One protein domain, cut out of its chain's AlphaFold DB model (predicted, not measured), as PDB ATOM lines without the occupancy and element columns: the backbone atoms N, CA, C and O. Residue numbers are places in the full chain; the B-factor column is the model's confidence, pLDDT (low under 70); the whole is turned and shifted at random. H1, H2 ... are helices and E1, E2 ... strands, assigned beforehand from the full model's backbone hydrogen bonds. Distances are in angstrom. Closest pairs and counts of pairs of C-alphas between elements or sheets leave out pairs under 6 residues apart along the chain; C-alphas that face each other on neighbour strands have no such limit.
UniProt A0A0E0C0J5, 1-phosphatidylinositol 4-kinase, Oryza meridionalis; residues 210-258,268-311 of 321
ATOM      1  N   HIS A 210     -23.874  -2.906 -15.073       92.00
ATOM      2  CA  HIS A 210     -23.444  -1.834 -15.970       92.00
ATOM      3  C   HIS A 210     -24.319  -0.596 -15.760       92.00
ATOM      4  O   HIS A 210     -25.397  -0.694 -15.174       92.00
ATOM      5  N   GLU A 211     -23.853   0.561 -16.229       87.62
ATOM      6  CA  GLU A 211     -24.633   1.805 -16.144       87.62
ATOM      7  C   GLU A 211     -25.516   2.014 -17.367       87.62
ATOM      8  O   GLU A 211     -26.687   2.361 -17.242       87.62
ATOM      9  N   CYS A 212     -24.922   1.804 -18.537       92.00
ATOM     10  CA  CYS A 212     -25.531   1.970 -19.844       92.00
ATOM     11  C   CYS A 212     -24.768   1.134 -20.879       92.00
ATOM     12  O   CYS A 212     -23.709   0.558 -20.585       92.00
ATOM     13  N   ASP A 213     -25.302   1.071 -22.094       94.75
ATOM     14  CA  ASP A 213     -24.554   0.605 -23.254       94.75
ATOM     15  C   ASP A 213     -23.712   1.729 -23.883       94.75
ATOM     16  O   ASP A 213     -23.858   2.919 -23.584       94.75
ATOM     17  N   ALA A 214     -22.784   1.348 -24.758       95.81
ATOM     18  CA  ALA A 214     -21.859   2.276 -25.391       95.81
ATOM     19  C   ALA A 214     -22.559   3.298 -26.305       95.81
ATOM     20  O   ALA A 214     -21.960   4.324 -26.612       95.81
ATOM     21  N   GLY A 215     -23.803   3.057 -26.729       94.69
ATOM     22  CA  GLY A 215     -24.586   3.979 -27.551       94.69
ATOM     23  C   GLY A 215     -25.047   5.227 -26.799       94.69
ATOM     24  O   GLY A 215     -25.318   6.252 -27.423       94.69
ATOM     25  N   GLU A 216     -25.084   5.184 -25.464       93.75
ATOM     26  CA  GLU A 216     -25.437   6.339 -24.631       93.75
ATOM     27  C   GLU A 216     -24.264   7.310 -24.405       93.75
ATOM     28  O   GLU A 216     -24.460   8.432 -23.930       93.75
ATOM     29  N   LEU A 217     -23.034   6.905 -24.737       93.25
ATOM     30  CA  LEU A 217     -21.819   7.676 -24.482       93.25
ATOM     31  C   LEU A 217     -20.998   7.894 -25.757       93.25
ATOM     32  O   LEU A 217     -20.950   7.071 -26.661       93.25
ATOM     33  N   GLY A 218     -20.285   9.019 -25.817       92.00
ATOM     34  CA  GLY A 218     -19.329   9.265 -26.895       92.00
ATOM     35  C   GLY A 218     -18.076   8.390 -26.747       92.00
ATOM     36  O   GLY A 218     -17.574   8.248 -25.624       92.00
ATOM     37  N   PRO A 219     -17.491   7.892 -27.856       94.12
ATOM     38  CA  PRO A 219     -16.374   6.957 -27.803       94.12
ATOM     39  C   PRO A 219     -15.157   7.514 -27.071       94.12
ATOM     40  O   PRO A 219     -14.427   6.749 -26.460       94.12
ATOM     41  N   SER A 220     -14.966   8.837 -27.019       93.56
ATOM     42  CA  SER A 220     -13.870   9.490 -26.279       93.56
ATOM     43  C   SER A 220     -13.805   9.152 -24.782       93.56
ATOM     44  O   SER A 220     -12.785   9.411 -24.146       93.56
ATOM     45  N   ARG A 221     -14.872   8.583 -24.205       92.25
ATOM     46  CA  ARG A 221     -14.927   8.155 -22.800       92.25
ATOM     47  C   ARG A 221     -14.390   6.744 -22.570       92.25
ATOM     48  O   ARG A 221     -14.140   6.399 -21.417       92.25
ATOM     49  N   PHE A 222     -14.219   5.938 -23.615       94.62
ATOM     50  CA  PHE A 222     -13.842   4.531 -23.496       94.62
ATOM     51  C   PHE A 222     -12.326   4.348 -23.485       94.62
ATOM     52  O   PHE A 222     -11.591   5.025 -24.214       94.62
ATOM     53  N   SER A 223     -11.842   3.416 -22.663       94.88
ATOM     54  CA  SER A 223     -10.419   3.096 -22.612       94.88
ATOM     55  C   SER A 223      -9.959   2.433 -23.916       94.88
ATOM     56  O   SER A 223     -10.633   1.554 -24.447       94.88
ATOM     57  N   VAL A 224      -8.782   2.817 -24.421       96.25
ATOM     58  CA  VAL A 224      -8.182   2.204 -25.624       96.25
ATOM     59  C   VAL A 224      -8.086   0.686 -25.468       96.25
ATOM     60  O   VAL A 224      -8.521  -0.063 -26.339       96.25
ATOM     61  N   ALA A 225      -7.611   0.236 -24.304       95.56
ATOM     62  CA  ALA A 225      -7.441  -1.178 -24.006       95.56
ATOM     63  C   ALA A 225      -8.763  -1.965 -24.043       95.56
ATOM     64  O   ALA A 225      -8.783  -3.096 -24.519       95.56
ATOM     65  N   SER A 226      -9.874  -1.397 -23.559       95.81
ATOM     66  CA  SER A 226     -11.172  -2.084 -23.605       95.81
ATOM     67  C   SER A 226     -11.738  -2.174 -25.022       95.81
ATOM     68  O   SER A 226     -12.227  -3.235 -25.404       95.81
ATOM     69  N   VAL A 227     -11.582  -1.123 -25.834       97.81
ATOM     70  CA  VAL A 227     -11.955  -1.149 -27.257       97.81
ATOM     71  C   VAL A 227     -11.150  -2.218 -28.001       97.81
ATOM     72  O   VAL A 227     -11.720  -3.036 -28.721       97.81
ATOM     73  N   HIS A 228      -9.835  -2.274 -27.772       97.75
ATOM     74  CA  HIS A 228      -8.965  -3.290 -28.367       97.75
ATOM     75  C   HIS A 228      -9.349  -4.709 -27.945       97.75
ATOM     76  O   HIS A 228      -9.402  -5.602 -28.785       97.75
ATOM     77  N   ARG A 229      -9.654  -4.928 -26.663       96.81
ATOM     78  CA  ARG A 229     -10.111  -6.222 -26.134       96.81
ATOM     79  C   ARG A 229     -11.370  -6.732 -26.836       96.81
ATOM     80  O   ARG A 229     -11.378  -7.878 -27.287       96.81
ATOM     81  N   VAL A 230     -12.388  -5.877 -26.970       97.69
ATOM     82  CA  VAL A 230     -13.624  -6.197 -27.704       97.69
ATOM     83  C   VAL A 230     -13.303  -6.519 -29.164       97.69
ATOM     84  O   VAL A 230     -13.680  -7.582 -29.652       97.69
ATOM     85  N   GLY A 231     -12.524  -5.663 -29.833       97.38
ATOM     86  CA  GLY A 231     -12.182  -5.858 -31.241       97.38
ATOM     87  C   GLY A 231     -11.370  -7.124 -31.514       97.38
ATOM     88  O   GLY A 231     -11.641  -7.839 -32.477       97.38
ATOM     89  N   ILE A 232     -10.418  -7.467 -30.641       96.56
ATOM     90  CA  ILE A 232      -9.635  -8.705 -30.752       96.56
ATOM     91  C   ILE A 232     -10.548  -9.932 -30.661       96.56
ATOM     92  O   ILE A 232     -10.400 -10.853 -31.466       96.56
ATOM     93  N   LEU A 233     -11.486  -9.964 -29.708       97.12
ATOM     94  CA  LEU A 233     -12.434 -11.072 -29.594       97.12
ATOM     95  C   LEU A 233     -13.340 -11.152 -30.828       97.12
ATOM     96  O   LEU A 233     -13.452 -12.215 -31.437       97.12
ATOM     97  N   ASP A 234     -13.945 -10.036 -31.223       97.44
ATOM     98  CA  ASP A 234     -14.908  -9.999 -32.322       97.44
ATOM     99  C   ASP A 234     -14.289 -10.390 -33.665       97.44
ATOM    100  O   ASP A 234     -14.896 -11.155 -34.413       97.44
ATOM    101  N   VAL A 235     -13.060  -9.946 -33.955       95.94
ATOM    102  CA  VAL A 235     -12.329 -10.356 -35.164       95.94
ATOM    103  C   VAL A 235     -12.021 -11.853 -35.136       95.94
ATOM    104  O   VAL A 235     -12.137 -12.527 -36.158       95.94
ATOM    105  N   ARG A 236     -11.652 -12.406 -33.973       94.69
ATOM    106  CA  ARG A 236     -11.363 -13.843 -33.831       94.69
ATOM    107  C   ARG A 236     -12.601 -14.713 -34.005       94.69
ATOM    108  O   ARG A 236     -12.485 -15.819 -34.529       94.69
ATOM    109  N   LEU A 237     -13.749 -14.239 -33.530       94.94
ATOM    110  CA  LEU A 237     -15.013 -14.961 -33.618       94.94
ATOM    111  C   LEU A 237     -15.795 -14.643 -34.894       94.94
ATOM    112  O   LEU A 237     -16.766 -15.338 -35.172       94.94
ATOM    113  N   LEU A 238     -15.391 -13.621 -35.652       95.75
ATOM    114  CA  LEU A 238     -16.172 -13.034 -36.739       95.75
ATOM    115  C   LEU A 238     -17.615 -12.761 -36.278       95.75
ATOM    116  O   LEU A 238     -18.566 -13.370 -36.765       95.75
ATOM    117  N   ASN A 239     -17.763 -11.912 -35.257       95.12
ATOM    118  CA  ASN A 239     -19.085 -11.490 -34.791       95.12
ATOM    119  C   ASN A 239     -19.734 -10.573 -35.837       95.12
ATOM    120  O   ASN A 239     -19.150  -9.551 -36.184       95.12
ATOM    121  N   VAL A 240     -20.910 -10.933 -36.352       93.19
ATOM    122  CA  VAL A 240     -21.556 -10.169 -37.434       93.19
ATOM    123  C   VAL A 240     -22.543  -9.114 -36.932       93.19
ATOM    124  O   VAL A 240     -23.091  -8.374 -37.739       93.19
ATOM    125  N   ASP A 241     -22.745  -9.015 -35.614       92.12
ATOM    126  CA  ASP A 241     -23.727  -8.111 -35.001       92.12
ATOM    127  C   ASP A 241     -23.151  -7.331 -33.809       92.12
ATOM    128  O   ASP A 241     -23.735  -7.240 -32.725       92.12
ATOM    129  N   ARG A 242     -21.949  -6.761 -33.967       96.06
ATOM    130  CA  ARG A 242     -21.374  -5.892 -32.933       96.06
ATOM    131  C   ARG A 242     -21.777  -4.436 -33.162       96.06
ATOM    132  O   ARG A 242     -21.035  -3.656 -33.760       96.06
ATOM    133  N   HIS A 243     -22.918  -4.054 -32.599       95.62
ATOM    134  CA  HIS A 243     -23.346  -2.657 -32.475       95.62
ATOM    135  C   HIS A 243     -23.100  -2.089 -31.062       95.62
ATOM    136  O   HIS A 243     -22.831  -2.839 -30.122       95.62
ATOM    137  N   ALA A 244     -23.232  -0.765 -30.883       96.06
ATOM    138  CA  ALA A 244     -22.975  -0.081 -29.602       96.06
ATOM    139  C   ALA A 244     -23.811  -0.645 -28.435       96.06
ATOM    140  O   ALA A 244     -23.284  -0.870 -27.350       96.06
ATOM    141  N   GLY A 245     -25.083  -0.972 -28.698       94.62
ATOM    142  CA  GLY A 245     -25.985  -1.611 -27.728       94.62
ATOM    143  C   GLY A 245     -25.542  -2.992 -27.212       94.62
ATOM    144  O   GLY A 245     -26.015  -3.426 -26.169       94.62
ATOM    145  N   ASN A 246     -24.611  -3.670 -27.896       95.75
ATOM    146  CA  ASN A 246     -24.053  -4.961 -27.464       95.75
ATOM    147  C   ASN A 246     -22.737  -4.792 -26.684       95.75
ATOM    148  O   ASN A 246     -22.006  -5.763 -26.470       95.75
ATOM    149  N   ILE A 247     -22.391  -3.566 -26.293       97.50
ATOM    150  CA  ILE A 247     -21.177  -3.246 -25.546       97.50
ATOM    151  C   ILE A 247     -21.593  -2.471 -24.301       97.50
ATOM    152  O   ILE A 247     -22.025  -1.327 -24.383       97.50
ATOM    153  N   LEU A 248     -21.454  -3.095 -23.138       96.56
ATOM    154  CA  LEU A 248     -21.825  -2.501 -21.861       96.56
ATOM    155  C   LEU A 248     -20.690  -1.653 -21.296       96.56
ATOM    156  O   LEU A 248     -19.518  -2.016 -21.419       96.56
ATOM    157  N   VAL A 249     -21.042  -0.571 -20.607       95.12
ATOM    158  CA  VAL A 249     -20.094   0.323 -19.941       95.12
ATOM    159  C   VAL A 249     -20.093   0.044 -18.437       95.12
ATOM    160  O   VAL A 249     -21.110   0.201 -17.756       95.12
ATOM    161  N   LYS A 250     -18.933  -0.358 -17.903       87.69
ATOM    162  CA  LYS A 250     -18.717  -0.557 -16.461       87.69
ATOM    163  C   LYS A 250     -17.904   0.600 -15.882       87.69
ATOM    164  O   LYS A 250     -16.840   0.948 -16.401       87.69
ATOM    165  N   LYS A 251     -18.354   1.158 -14.752       71.94
ATOM    166  CA  LYS A 251     -17.493   2.013 -13.925       71.94
ATOM    167  C   LYS A 251     -16.438   1.163 -13.229       71.94
ATOM    168  O   LYS A 251     -16.726   0.077 -12.728       71.94
ATOM    169  N   SER A 252     -15.209   1.670 -13.182       63.03
ATOM    170  CA  SER A 252     -14.201   1.097 -12.299       63.03
ATOM    171  C   SER A 252     -14.584   1.399 -10.841       63.03
ATOM    172  O   SER A 252     -15.039   2.510 -10.554       63.03
ATOM    173  N   PRO A 253     -14.367   0.463  -9.900       56.44
ATOM    174  CA  PRO A 253     -14.599   0.719  -8.474       56.44
ATOM    175  C   PRO A 253     -13.743   1.888  -7.950       56.44
ATOM    176  O   PRO A 253     -14.131   2.590  -7.022       56.44
ATOM    177  N   GLU A 254     -12.605   2.164  -8.595       54.38
ATOM    178  CA  GLU A 254     -11.742   3.315  -8.300       54.38
ATOM    179  C   GLU A 254     -12.425   4.665  -8.584       54.38
ATOM    180  O   GLU A 254     -12.132   5.662  -7.919       54.38
ATOM    181  N   SER A 255     -13.370   4.708  -9.529       52.06
ATOM    182  CA  SER A 255     -14.075   5.935  -9.903       52.06
ATOM    183  C   SER A 255     -15.167   6.336  -8.903       52.06
ATOM    184  O   SER A 255     -15.563   7.501  -8.901       52.06
ATOM    185  N   GLU A 256     -15.643   5.427  -8.046       50.19
ATOM    186  CA  GLU A 256     -16.639   5.746  -7.011       50.19
ATOM    187  C   GLU A 256     -15.995   6.459  -5.811       50.19
ATOM    188  O   GLU A 256     -16.545   7.435  -5.290       50.19
ATOM    189  N   CYS A 257     -14.780   6.049  -5.430       48.22
ATOM    190  CA  CYS A 257     -14.027   6.633  -4.316       48.22
ATOM    191  C   CYS A 257     -13.448   8.032  -4.618       48.22
ATOM    192  O   CYS A 257     -13.142   8.781  -3.691       48.22
ATOM    193  N   ALA A 258     -13.309   8.407  -5.894       52.62
ATOM    194  CA  ALA A 258     -12.750   9.697  -6.318       52.62
ATOM    195  C   ALA A 258     -13.756  10.868  -6.271       52.62
ATOM    196  O   ALA A 258     -13.383  12.018  -6.505       52.62
ATOM    197  N   PRO A 268     -10.919   6.767 -18.045       83.38
ATOM    198  CA  PRO A 268     -11.560   6.097 -19.167       83.38
ATOM    199  C   PRO A 268     -12.357   4.881 -18.686       83.38
ATOM    200  O   PRO A 268     -11.878   4.116 -17.849       83.38
ATOM    201  N   LEU A 269     -13.579   4.740 -19.188       90.81
ATOM    202  CA  LEU A 269     -14.512   3.697 -18.778       90.81
ATOM    203  C   LEU A 269     -14.146   2.365 -19.444       90.81
ATOM    204  O   LEU A 269     -13.659   2.344 -20.579       90.81
ATOM    205  N   ASP A 270     -14.384   1.271 -18.725       92.88
ATOM    206  CA  ASP A 270     -14.156  -0.085 -19.218       92.88
ATOM    207  C   ASP A 270     -15.414  -0.629 -19.906       92.88
ATOM    208  O   ASP A 270     -16.544  -0.282 -19.553       92.88
ATOM    209  N   LEU A 271     -15.199  -1.512 -20.882       96.19
ATOM    210  CA  LEU A 271     -16.247  -2.107 -21.705       96.19
ATOM    211  C   LEU A 271     -16.367  -3.613 -21.457       96.19
ATOM    212  O   LEU A 271     -15.371  -4.286 -21.174       96.19
ATOM    213  N   VAL A 272     -17.587  -4.132 -21.593       97.06
ATOM    214  CA  VAL A 272     -17.906  -5.563 -21.534       97.06
ATOM    215  C   VAL A 272     -18.770  -5.939 -22.740       97.06
ATOM    216  O   VAL A 272     -19.884  -5.428 -22.861       97.06
ATOM    217  N   PRO A 273     -18.291  -6.812 -23.644       97.62
ATOM    218  CA  PRO A 273     -19.091  -7.277 -24.764       97.62
ATOM    219  C   PRO A 273     -20.144  -8.281 -24.280       97.62
ATOM    220  O   PRO A 273     -19.858  -9.175 -23.483       97.62
ATOM    221  N   ILE A 274     -21.360  -8.152 -24.801       96.44
ATOM    222  CA  ILE A 274     -22.457  -9.105 -24.596       96.44
ATOM    223  C   ILE A 274     -23.020  -9.554 -25.944       96.44
ATOM    224  O   ILE A 274     -22.566  -9.096 -26.984       96.44
ATOM    225  N   ASP A 275     -24.000 -10.451 -25.920       94.06
ATOM    226  CA  ASP A 275     -24.748 -10.887 -27.104       94.06
ATOM    227  C   ASP A 275     -23.869 -11.422 -28.249       94.06
ATOM    228  O   ASP A 275     -23.644 -10.789 -29.279       94.06
ATOM    229  N   HIS A 276     -23.331 -12.623 -28.052       95.50
ATOM    230  CA  HIS A 276     -22.463 -13.292 -29.022       95.50
ATOM    231  C   HIS A 276     -23.219 -14.342 -29.847       95.50
ATOM    232  O   HIS A 276     -22.603 -15.203 -30.478       95.50
ATOM    233  N   GLY A 277     -24.555 -14.305 -29.853       92.25
ATOM    234  CA  GLY A 277     -25.390 -15.275 -30.569       92.25
ATOM    235  C   GLY A 277     -25.158 -15.306 -32.085       92.25
ATOM    236  O   GLY A 277     -25.417 -16.329 -32.731       92.25
ATOM    237  N   LEU A 278     -24.617 -14.218 -32.644       91.62
ATOM    238  CA  LEU A 278     -24.305 -14.052 -34.065       91.62
ATOM    239  C   LEU A 278     -22.783 -14.032 -34.340       91.62
ATOM    240  O   LEU A 278     -22.300 -13.330 -35.222       91.62
ATOM    241  N   CYS A 279     -22.003 -14.815 -33.590       93.50
ATOM    242  CA  CYS A 279     -20.593 -15.075 -33.903       93.50
ATOM    243  C   CYS A 279     -20.363 -16.472 -34.510       93.50
ATOM    244  O   CYS A 279     -21.259 -17.315 -34.519       93.50
ATOM    245  N   LEU A 280     -19.158 -16.737 -35.025       93.19
ATOM    246  CA  LEU A 280     -18.749 -18.011 -35.637       93.19
ATOM    247  C   LEU A 280     -19.705 -18.479 -36.754       93.19
ATOM    248  O   LEU A 280     -20.306 -19.560 -36.648       93.19
ATOM    249  N   PRO A 281     -19.884 -17.677 -37.819       90.44
ATOM    250  CA  PRO A 281     -20.820 -18.009 -38.875       90.44
ATOM    251  C   PRO A 281     -20.340 -19.185 -39.734       90.44
ATOM    252  O   PRO A 281     -19.146 -19.383 -39.957       90.44
ATOM    253  N   GLU A 282     -21.282 -19.985 -40.241       85.75
ATOM    254  CA  GLU A 282     -20.986 -21.122 -41.124       85.75
ATOM    255  C   GLU A 282     -20.420 -20.697 -42.488       85.75
ATOM    256  O   GLU A 282     -19.726 -21.476 -43.149       85.75
ATOM    257  N   GLN A 283     -20.743 -19.480 -42.920       85.62
ATOM    258  CA  GLN A 283     -20.259 -18.850 -44.142       85.62
ATOM    259  C   GLN A 283     -19.686 -17.479 -43.792       85.62
ATOM    260  O   GLN A 283     -20.107 -16.867 -42.815       85.62
ATOM    261  N   LEU A 284     -18.708 -17.016 -44.570       84.12
ATOM    262  CA  LEU A 284     -18.212 -15.653 -44.412       84.12
ATOM    263  C   LEU A 284     -19.341 -14.695 -44.787       84.12
ATOM    264  O   LEU A 284     -19.841 -14.752 -45.909       84.12
ATOM    265  N   ASP A 285     -19.721 -13.874 -43.823       79.62
ATOM    266  CA  ASP A 285     -20.633 -12.749 -43.978       79.62
ATOM    267  C   ASP A 285     -19.839 -11.461 -43.737       79.62
ATOM    268  O   ASP A 285     -18.725 -11.525 -43.202       79.62
ATOM    269  N   ASP A 286     -20.391 -10.318 -44.124       84.25
ATOM    270  CA  ASP A 286     -19.751  -9.018 -43.921       84.25
ATOM    271  C   ASP A 286     -20.070  -8.512 -42.502       84.25
ATOM    272  O   ASP A 286     -21.197  -8.078 -42.247       84.25
ATOM    273  N   PRO A 287     -19.124  -8.573 -41.541       89.69
ATOM    274  CA  PRO A 287     -19.408  -8.147 -40.181       89.69
ATOM    275  C   PRO A 287     -19.530  -6.623 -40.104       89.69
ATOM    276  O   PRO A 287     -18.721  -5.889 -40.677       89.69
ATOM    277  N   TYR A 288     -20.489  -6.143 -39.313       91.50
ATOM    278  CA  TYR A 288     -20.498  -4.758 -38.853       91.50
ATOM    279  C   TYR A 288     -19.846  -4.665 -37.468       91.50
ATOM    280  O   TYR A 288     -20.272  -5.331 -36.522       91.50
ATOM    281  N   PHE A 289     -18.814  -3.825 -37.354       97.06
ATOM    282  CA  PHE A 289     -18.103  -3.557 -36.105       97.06
ATOM    283  C   PHE A 289     -18.208  -2.078 -35.742       97.06
ATOM    284  O   PHE A 289     -17.453  -1.255 -36.253       97.06
ATOM    285  N   GLU A 290     -19.083  -1.744 -34.796       96.69
ATOM    286  CA  GLU A 290     -19.236  -0.368 -34.307       96.69
ATOM    287  C   GLU A 290     -17.908   0.225 -33.810       96.69
ATOM    288  O   GLU A 290     -17.544   1.353 -34.142       96.69
ATOM    289  N   TRP A 291     -17.136  -0.568 -33.060       97.50
ATOM    290  CA  TRP A 291     -15.867  -0.131 -32.480       97.50
ATOM    291  C   TRP A 291     -14.810   0.228 -33.526       97.50
ATOM    292  O   TRP A 291     -13.867   0.952 -33.206       97.50
ATOM    293  N   LEU A 292     -14.952  -0.233 -34.773       97.12
ATOM    294  CA  LEU A 292     -14.016   0.090 -35.846       97.12
ATOM    295  C   LEU A 292     -14.044   1.588 -36.175       97.12
ATOM    296  O   LEU A 292     -13.020   2.145 -36.567       97.12
ATOM    297  N   HIS A 293     -15.179   2.254 -35.945       96.69
ATOM    298  CA  HIS A 293     -15.367   3.684 -36.190       96.69
ATOM    299  C   HIS A 293     -14.893   4.579 -35.036       96.69
ATOM    300  O   HIS A 293     -14.938   5.806 -35.143       96.69
ATOM    301  N   TRP A 294     -14.440   4.000 -33.923       97.75
ATOM    302  CA  TRP A 294     -13.994   4.764 -32.761       97.75
ATOM    303  C   TRP A 294     -12.506   5.122 -32.876       97.75
ATOM    304  O   TRP A 294     -11.718   4.264 -33.262       97.75
ATOM    305  N   PRO A 295     -12.063   6.339 -32.491       97.31
ATOM    306  CA  PRO A 295     -10.662   6.757 -32.643       97.31
ATOM    307  C   PRO A 295      -9.637   5.800 -32.019       97.31
ATOM    308  O   PRO A 295      -8.518   5.673 -32.513       97.31
ATOM    309  N   GLN A 296     -10.024   5.112 -30.943       97.50
ATOM    310  CA  GLN A 296      -9.209   4.115 -30.263       97.50
ATOM    311  C   GLN A 296      -8.797   2.964 -31.182       97.50
ATOM    312  O   GLN A 296      -7.674   2.504 -31.053       97.50
ATOM    313  N   SER A 297      -9.644   2.544 -32.129       97.25
ATOM    314  CA  SER A 297      -9.351   1.432 -33.050       97.25
ATOM    315  C   SER A 297      -8.155   1.702 -33.969       97.25
ATOM    316  O   SER A 297      -7.557   0.774 -34.505       97.25
ATOM    317  N   SER A 298      -7.808   2.979 -34.155       97.06
ATOM    318  CA  SER A 298      -6.685   3.422 -34.985       97.06
ATOM    319  C   SER A 298      -5.366   3.517 -34.211       97.06
ATOM    320  O   SER A 298      -4.335   3.863 -34.790       97.06
ATOM    321  N   LEU A 299      -5.380   3.244 -32.903       97.50
ATOM    322  CA  LEU A 299      -4.182   3.237 -32.071       97.50
ATOM    323  C   LEU A 299      -3.504   1.858 -32.108       97.50
ATOM    324  O   LEU A 299      -4.168   0.835 -32.265       97.50
ATOM    325  N   PRO A 300      -2.168   1.794 -31.974       97.06
ATOM    326  CA  PRO A 300      -1.458   0.521 -31.967       97.06
ATOM    327  C   PRO A 300      -1.789  -0.301 -30.717       97.06
ATOM    328  O   PRO A 300      -1.961   0.245 -29.626       97.06
ATOM    329  N   PHE A 301      -1.789  -1.628 -30.870       96.56
ATOM    330  CA  PHE A 301      -1.933  -2.542 -29.741       96.56
ATOM    331  C   PHE A 301      -0.769  -2.416 -28.748       96.56
ATOM    332  O   PHE A 301       0.398  -2.296 -29.132       96.56
ATOM    333  N   SER A 302      -1.087  -2.506 -27.460       93.19
ATOM    334  CA  SER A 302      -0.113  -2.671 -26.385       93.19
ATOM    335  C   SER A 302       0.496  -4.080 -26.392       93.19
ATOM    336  O   SER A 302      -0.043  -5.011 -26.992       93.19
ATOM    337  N   GLY A 303       1.620  -4.276 -25.692       89.88
ATOM    338  CA  GLY A 303       2.250  -5.602 -25.581       89.88
ATOM    339  C   GLY A 303       1.295  -6.669 -25.027       89.88
ATOM    340  O   GLY A 303       1.175  -7.743 -25.603       89.88
ATOM    341  N   ALA A 304       0.524  -6.321 -23.991       85.94
ATOM    342  CA  ALA A 304      -0.470  -7.215 -23.398       85.94
ATOM    343  C   ALA A 304      -1.579  -7.625 -24.387       85.94
ATOM    344  O   ALA A 304      -2.053  -8.756 -24.349       85.94
ATOM    345  N   GLU A 305      -1.982  -6.729 -25.291       90.69
ATOM    346  CA  GLU A 305      -2.978  -7.023 -26.333       90.69
ATOM    347  C   GLU A 305      -2.416  -7.926 -27.437       90.69
ATOM    348  O   GLU A 305      -3.123  -8.782 -27.965       90.69
ATOM    349  N   LEU A 306      -1.128  -7.786 -27.761       86.94
ATOM    350  CA  LEU A 306      -0.450  -8.649 -28.732       86.94
ATOM    351  C   LEU A 306      -0.205 -10.067 -28.201       86.94
ATOM    352  O   LEU A 306      -0.160 -11.009 -29.007       86.94
ATOM    353  N   ASP A 307      -0.056 -10.199 -26.881       81.62
ATOM    354  CA  ASP A 307       0.167 -11.454 -26.160       81.62
ATOM    355  C   ASP A 307      -1.127 -12.223 -25.865       81.62
ATOM    356  O   ASP A 307      -1.062 -13.411 -25.560       81.62
ATOM    357  N   ALA A 308      -2.306 -11.619 -26.071       68.88
ATOM    358  CA  ALA A 308      -3.623 -12.264 -25.947       68.88
ATOM    359  C   ALA A 308      -3.884 -13.399 -26.978       68.88
ATOM    360  O   ALA A 308      -5.021 -13.836 -27.197       68.88
ATOM    361  N   ARG A 309      -2.833 -13.894 -27.643       60.31
ATOM    362  CA  ARG A 309      -2.863 -15.064 -28.524       60.31
ATOM    363  C   ARG A 309      -2.888 -16.337 -27.675       60.31
ATOM    364  O   ARG A 309      -2.214 -16.394 -26.650       60.31
ATOM    365  N   PRO A 310      -3.590 -17.395 -28.115       54.62
ATOM    366  CA  PRO A 310      -3.515 -18.679 -27.431       54.62
ATOM    367  C   PRO A 310      -2.048 -19.134 -27.335       54.62
ATOM    368  O   PRO A 310      -1.293 -18.940 -28.301       54.62
ATOM    369  N   PRO A 311      -1.627 -19.741 -26.207       49.88
ATOM    370  CA  PRO A 311      -0.276 -20.260 -26.073       49.88
ATOM    371  C   PRO A 311      -0.014 -21.206 -27.240       49.88
ATOM    372  O   PRO A 311      -0.803 -22.114 -27.515       49.88
TER     373      PRO A 311
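AT A GLANCE: This is residues 210 to 258 and 268 to 311 of the 321 residues of the protein "1-phosphatidylinositol 4-kinase" of Oryza meridionalis (UniProt A0A0E0C0J5). A small two-stranded ribbon, E1 and E2, lies over one side of the long helix H1, with E2 nearer to the helix, and the short helices H3, H4 and H5 are set round other sides of H1. H2, beyond the end of E1, and the loop round Gln 283 make the two ends of the longest axis. The 93 printed residues hold five named helices and two named strands, in the order H1 E1 H2 E2 H3 H4 H5; the sheet, order E1 - E2, is antiparallel. The class is mostly helix, with under half of the residues in named elements. The whole is compact, with a radius of gyration of the C-alphas of 13.7 A, and its outline is elongated, 48 by 29 by 22 A.

HOW THE PARTS SIT: E1, residues 247 to 250, and E2, residues 270 to 273, are antiparallel at 145 degrees, with N 248 and O 272 2.8 A apart, within hydrogen-bond range. Residues 212 to 213 pair antiparallel with 248 to 249 of E1. The closest C-alphas of E2 and H1, residues 224 to 237, are those of Leu 271 and Ser 226, 5.4 A apart. H1, the hub, touches H4, residues 295 to 298, with its residues 224 to 228 alone; the closest C-alphas, of Val 224 and Gln 296, are 5.1 A apart. H1 only just touches H3, residues 290 to 293, with its residues 227 to 231 alone and 3 pairs of C-alphas within 8 A, the closest Val 227 and Trp 291 at 6.6 A. It only just touches H5, residues 303 to 307, with its residues 225 to 229 alone and 3 such pairs, the closest Arg 229 and Glu 305 at 7.2 A. H2, residues 253 to 257, is apart from H1. Every O i to N i+4 pair is within hydrogen-bond range in H1 and H5; in H2 0 of 1 is, beside 1 of 2 O i to N i+3 pairs, and H3 and H4 are too short for such a pair.

IN THESE COORDINATES: H1 runs 20.1 A from C-alpha 224 at (-8.182, 2.204, -25.624). E1 measures 9.8 A and E2 10.3 A. H5 ends at C-alpha 307, (0.167, -11.454, -26.160).

THE WHOLE: The C-alphas farthest apart, of Ala 258 and Gln 283, are 48.0 A apart. Residues 259 to 267 are not printed; C-alphas 258 and 268 are 13.4 A apart across the cut. The link from E2 to H3 is long. Residues 252 to 258 and 308 to 311 have pLDDT under 70.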